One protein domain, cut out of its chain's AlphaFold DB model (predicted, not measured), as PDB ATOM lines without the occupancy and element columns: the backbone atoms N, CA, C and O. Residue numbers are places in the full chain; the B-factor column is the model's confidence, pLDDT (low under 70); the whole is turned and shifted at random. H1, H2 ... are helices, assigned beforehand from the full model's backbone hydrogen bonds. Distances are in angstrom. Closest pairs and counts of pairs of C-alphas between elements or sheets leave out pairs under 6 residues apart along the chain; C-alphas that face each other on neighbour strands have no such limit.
ATOM      1  N   LEU A   2     159.436 144.422  82.074       81.38
ATOM      2  CA  LEU A   2     160.362 144.420  83.229       81.38
ATOM      3  C   LEU A   2     159.759 144.928  84.553       81.38
ATOM      4  O   LEU A   2     159.905 144.263  85.572       81.38
ATOM      5  N   LYS A   3     159.032 146.054  84.535       88.56
ATOM      6  CA  LYS A   3     158.400 146.628  85.740       88.56
ATOM      7  C   LYS A   3     157.451 145.642  86.436       88.56
ATOM      8  O   LYS A   3     157.565 145.424  87.632       88.56
ATOM      9  N   VAL A   4     156.592 144.979  85.661       89.12
ATOM     10  CA  VAL A   4     155.616 144.000  86.172       89.12
ATOM     11  C   VAL A   4     156.311 142.774  86.770       89.12
ATOM     12  O   VAL A   4     155.911 142.279  87.821       89.12
ATOM     13  N   ALA A   5     157.371 142.284  86.120       88.56
ATOM     14  CA  ALA A   5     158.149 141.160  86.637       88.56
ATOM     15  C   ALA A   5     158.866 141.519  87.950       88.56
ATOM     16  O   ALA A   5     158.878 140.721  88.887       88.56
ATOM     17  N   TRP A   6     159.411 142.734  88.031       90.94
ATOM     18  CA  TRP A   6     160.059 143.252  89.231       90.94
ATOM     19  C   TRP A   6     159.079 143.425  90.395       90.94
ATOM     20  O   TRP A   6     159.334 142.932  91.489       90.94
ATOM     21  N   GLU A   7     157.922 144.043  90.154       93.69
ATOM     22  CA  GLU A   7     156.871 144.224  91.164       93.69
ATOM     23  C   GLU A   7     156.392 142.885  91.734       93.69
ATOM     24  O   GLU A   7     156.239 142.747  92.948       93.69
ATOM     25  N   LYS A   8     156.231 141.873  90.873       92.56
ATOM     26  CA  LYS A   8     155.877 140.517  91.301       92.56
ATOM     27  C   LYS A   8     156.949 139.912  92.209       92.56
ATOM     28  O   LYS A   8     156.625 139.400  93.278       92.56
ATOM     29  N   LEU A   9     158.220 140.018  91.821       93.19
ATOM     30  CA  LEU A   9     159.331 139.515  92.629       93.19
ATOM     31  C   LEU A   9     159.411 140.225  93.988       93.19
ATOM     32  O   LEU A   9     159.621 139.572  95.010       93.19
ATOM     33  N   CYS A  10     159.218 141.545  94.017       90.94
ATOM     34  CA  CYS A  10     159.160 142.310  95.258       90.94
ATOM     35  C   CYS A  10     158.010 141.837  96.153       90.94
ATOM     36  O   CYS A  10     158.242 141.578  97.331       90.94
ATOM     37  N   ALA A  11     156.805 141.660  95.604       91.69
ATOM     38  CA  ALA A  11     155.650 141.179  96.360       91.69
ATOM     39  C   ALA A  11     155.907 139.797  96.985       91.69
ATOM     40  O   ALA A  11     155.658 139.606  98.176       91.69
ATOM     41  N   ASP A  12     156.478 138.868  96.215       92.25
ATOM     42  CA  ASP A  12     156.805 137.522  96.693       92.25
ATOM     43  C   ASP A  12     157.848 137.566  97.822       92.25
ATOM     44  O   ASP A  12     157.698 136.904  98.854       92.25
ATOM     45  N   ARG A  13     158.887 138.398  97.674       93.69
ATOM     46  CA  ARG A  13     159.932 138.571  98.694       93.69
ATOM     47  C   ARG A  13     159.394 139.222  99.965       93.69
ATOM     48  O   ARG A  13     159.714 138.755 101.057       93.69
ATOM     49  N   SER A  14     158.557 140.250  99.848       88.88
ATOM     50  CA  SER A  14     157.916 140.907 100.991       88.88
ATOM     51  C   SER A  14     156.944 139.970 101.723       88.88
ATOM     52  O   SER A  14     156.900 139.959 102.958       88.88
ATOM     53  N   ALA A  15     156.201 139.140 100.987       90.62
ATOM     54  CA  ALA A  15     155.310 138.139 101.564       90.62
ATOM     55  C   ALA A  15     156.084 137.051 102.328       90.62
ATOM     56  O   ALA A  15     155.733 136.736 103.465       90.62
ATOM     57  N   ASP A  16     157.164 136.510 101.752       93.56
ATOM     58  CA  ASP A  16     158.007 135.514 102.430       93.56
ATOM     59  C   ASP A  16     158.687 136.106 103.676       93.56
ATOM     60  O   ASP A  16     158.686 135.500 104.750       93.56
ATOM     61  N   PHE A  17     159.194 137.337 103.573       93.25
ATOM     62  CA  PHE A  17     159.827 138.046 104.683       93.25
ATOM     63  C   PHE A  17     158.885 138.197 105.888       93.25
ATOM     64  O   PHE A  17     159.205 137.765 107.000       93.25
ATOM     65  N   THR A  18     157.685 138.741 105.662       92.56
ATOM     66  CA  THR A  18     156.667 138.909 106.713       92.56
ATOM     67  C   THR A  18     156.161 137.569 107.248       92.56
ATOM     68  O   THR A  18     155.979 137.412 108.460       92.56
ATOM     69  N   TYR A  19     156.004 136.562 106.383       92.00
ATOM     70  CA  TYR A  19     155.621 135.211 106.784       92.00
ATOM     71  C   TYR A  19     156.623 134.582 107.761       92.00
ATOM     72  O   TYR A  19     156.209 134.039 108.790       92.00
ATOM     73  N   ARG A  20     157.928 134.668 107.474       93.25
ATOM     74  CA  ARG A  20     158.987 134.101 108.326       93.25
ATOM     75  C   ARG A  20     159.038 134.761 109.697       93.25
ATOM     76  O   ARG A  20     159.138 134.056 110.704       93.25
ATOM     77  N   MET A  21     158.930 136.087 109.756       94.19
ATOM     78  CA  MET A  21     158.896 136.807 111.033       94.19
ATOM     79  C   MET A  21     157.665 136.430 111.855       94.19
ATOM     80  O   MET A  21     157.801 136.076 113.023       94.19
ATOM     81  N   ARG A  22     156.479 136.374 111.235       94.19
ATOM     82  CA  ARG A  22     155.252 135.933 111.916       94.19
ATOM     83  C   ARG A  22     155.352 134.505 112.442       94.19
ATOM     84  O   ARG A  22     154.889 134.217 113.537       94.19
ATOM     85  N   ARG A  23     155.919 133.594 111.648       91.25
ATOM     86  CA  ARG A  23     156.043 132.179 112.019       91.25
ATOM     87  C   ARG A  23     157.057 131.960 113.139       91.25
ATOM     88  O   ARG A  23     156.836 131.096 113.977       91.25
ATOM     89  N   SER A  24     158.164 132.695 113.121       92.75
ATOM     90  CA  SER A  24     159.215 132.583 114.138       92.75
ATOM     91  C   SER A  24     158.928 133.396 115.399       92.75
ATOM     92  O   SER A  24     159.529 133.118 116.432       92.75
ATOM     93  N   GLY A  25     158.056 134.407 115.316       92.00
ATOM     94  CA  GLY A  25     157.818 135.372 116.390       92.00
ATOM     95  C   GLY A  25     159.009 136.299 116.652       92.00
ATOM     96  O   GLY A  25     159.026 136.992 117.665       92.00
ATOM     97  N   LYS A  26     160.020 136.307 115.772       93.62
ATOM     98  CA  LYS A  26     161.263 137.064 115.952       93.62
ATOM     99  C   LYS A  26     161.308 138.260 115.006       93.62
ATOM    100  O   LYS A  26     161.208 138.097 113.788       93.62
ATOM    101  N   LYS A  27     161.523 139.448 115.576       93.81
ATOM    102  CA  LYS A  27     161.767 140.685 114.826       93.81
ATOM    103  C   LYS A  27     163.136 140.626 114.142       93.81
ATOM    104  O   LYS A  27     164.130 140.266 114.769       93.81
ATOM    105  N   GLN A  28     163.190 141.000 112.869       91.44
ATOM    106  CA  GLN A  28     164.445 141.182 112.136       91.44
ATOM    107  C   GLN A  28     165.053 142.557 112.432       91.44
ATOM    108  O   GLN A  28     164.327 143.521 112.655       91.44
ATOM    109  N   GLN A  29     166.384 142.664 112.396       92.50
ATOM    110  CA  GLN A  29     167.095 143.900 112.751       92.50
ATOM    111  C   GLN A  29     166.705 145.098 111.871       92.50
ATOM    112  O   GLN A  29     166.655 146.223 112.353       92.50
ATOM    113  N   CYS A  30     166.393 144.859 110.595       92.00
ATOM    114  CA  CYS A  30     165.985 145.900 109.652       92.00
ATOM    115  C   CYS A  30     164.555 146.428 109.869       92.00
ATOM    116  O   CYS A  30     164.135 147.335 109.154       92.00
ATOM    117  N   VAL A  31     163.797 145.876 110.823       93.19
ATOM    118  CA  VAL A  31     162.423 146.296 111.129       93.19
ATOM    119  C   VAL A  31     162.420 147.094 112.428       93.19
ATOM    120  O   VAL A  31     162.878 146.619 113.474       93.19
ATOM    121  N   SER A  32     161.884 148.314 112.375       95.62
ATOM    122  CA  SER A  32     161.730 149.151 113.564       95.62
ATOM    123  C   SER A  32     160.751 148.522 114.560       95.62
ATOM    124  O   SER A  32     159.908 147.695 114.210       95.62
ATOM    125  N   GLN A  33     160.881 148.897 115.832       94.56
ATOM    126  CA  GLN A  33     160.028 148.353 116.887       94.56
ATOM    127  C   GLN A  33     158.545 148.692 116.665       94.56
ATOM    128  O   GLN A  33     157.702 147.808 116.753       94.56
ATOM    129  N   GLU A  34     158.251 149.931 116.278       96.75
ATOM    130  CA  GLU A  34     156.891 150.403 115.997       96.75
ATOM    131  C   GLU A  34     156.201 149.592 114.885       96.75
ATOM    132  O   GLU A  34     155.059 149.153 115.028       96.75
ATOM    133  N   ILE A  35     156.911 149.326 113.782       95.38
ATOM    134  CA  ILE A  35     156.372 148.538 112.664       95.38
ATOM    135  C   ILE A  35     156.134 147.087 113.087       95.38
ATOM    136  O   ILE A  35     155.114 146.496 112.730       95.38
ATOM    137  N   TRP A  36     157.051 146.519 113.872       95.44
ATOM    138  CA  TRP A  36     156.906 145.169 114.407       95.44
ATOM    139  C   TRP A  36     155.668 145.035 115.300       95.44
ATOM    140  O   TRP A  36     154.868 144.122 115.094       95.44
ATOM    141  N   GLU A  37     155.461 145.970 116.224       95.75
ATOM    142  CA  GLU A  37     154.294 145.989 117.112       95.75
ATOM    143  C   GLU A  37     152.984 146.162 116.334       95.75
ATOM    144  O   GLU A  37     152.004 145.457 116.596       95.75
ATOM    145  N   SER A  38     152.976 147.031 115.320       95.94
ATOM    146  CA  SER A  38     151.835 147.205 114.415       95.94
ATOM    147  C   SER A  38     151.474 145.903 113.688       95.94
ATOM    148  O   SER A  38     150.306 145.504 113.643       95.94
ATOM    149  N   TRP A  39     152.471 145.171 113.180       95.00
ATOM    150  CA  TRP A  39     152.248 143.871 112.544       95.00
ATOM    151  C   TRP A  39     151.775 142.804 113.522       95.00
ATOM    152  O   TRP A  39     150.861 142.051 113.187       95.00
ATOM    153  N   GLN A  40     152.343 142.744 114.728       94.88
ATOM    154  CA  GLN A  40     151.867 141.828 115.763       94.88
ATOM    155  C   GLN A  40     150.397 142.095 116.079       94.88
ATOM    156  O   GLN A  40     149.593 141.168 116.037       94.88
ATOM    157  N   LYS A  41     150.014 143.361 116.278       95.75
ATOM    158  CA  LYS A  41     148.617 143.749 116.500       95.75
ATOM    159  C   LYS A  41     147.706 143.299 115.351       95.75
ATOM    160  O   LYS A  41     146.643 142.739 115.603       95.75
ATOM    161  N   ALA A  42     148.135 143.482 114.102       95.00
ATOM    162  CA  ALA A  42     147.383 143.034 112.929       95.00
ATOM    163  C   ALA A  42     147.275 141.499 112.823       95.00
ATOM    164  O   ALA A  42     146.272 140.981 112.341       95.00
ATOM    165  N   TRP A  43     148.288 140.748 113.263       94.75
ATOM    166  CA  TRP A  43     148.247 139.281 113.271       94.75
ATOM    167  C   TRP A  43     147.448 138.700 114.438       94.75
ATOM    168  O   TRP A  43     146.934 137.584 114.324       94.75
ATOM    169  N   GLU A  44     147.350 139.442 115.540       94.88
ATOM    170  CA  GLU A  44     146.555 139.079 116.710       94.88
ATOM    171  C   GLU A  44     145.056 139.341 116.520       94.88
ATOM    172  O   GLU A  44     144.249 138.707 117.205       94.88
ATOM    173  N   ASP A  45     144.680 140.181 115.548       96.69
ATOM    174  CA  ASP A  45     143.290 140.443 115.169       96.69
ATOM    175  C   ASP A  45     142.499 139.129 114.952       96.69
ATOM    176  O   ASP A  45     142.861 138.299 114.100       96.69
TER     177      ASP A  45
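AT A GLANCE: This is residues 2 to 45 of the 170 residues of an uncharacterized protein of Jatropha curcas (UniProt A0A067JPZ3). A long helix, H1, has a shorter helix, H2, set crosswise near its end, with a loop joining the two; residues 2 to 16 of H1 stick out as a free arm. The printed part has 44 residues with two named helices, H1 then H2, and no named strand: its class is all helix. It is loose, with a radius of gyration of the C-alphas of 12.3 A, and elongated, spanning 35 by 22 by 17 A.

IN THESE COORDINATES: H1, residues 2 to 24, begins at C-alpha 2 (160.362, 144.420, 83.229) and is 33.1 A long from first to last C-alpha. H2, residues 33 to 44, is 16.4 A long and ends at C-alpha 44 (146.555, 139.079, 116.710).

HOW THE PARTS SIT: H1 and H2 are close but not clearly touching; their closest C-alphas, those of Arg 22 and Gln 40, are 7.8 A apart. Their lines are about perpendicular, at 79 degrees. In H1 and H2 every O i to N i+4 pair is within hydrogen-bond range.

THE WHOLE: The C-alphas farthest apart, of Leu 2 and Glu 44, are 36.6 A apart. The printed part has no cut. The link from H1 to H2, 8 residues, is short; residues 29 to 34, of which 33 and 34 belong to H2, stand free. No printed residue is under 70 in pLDDT.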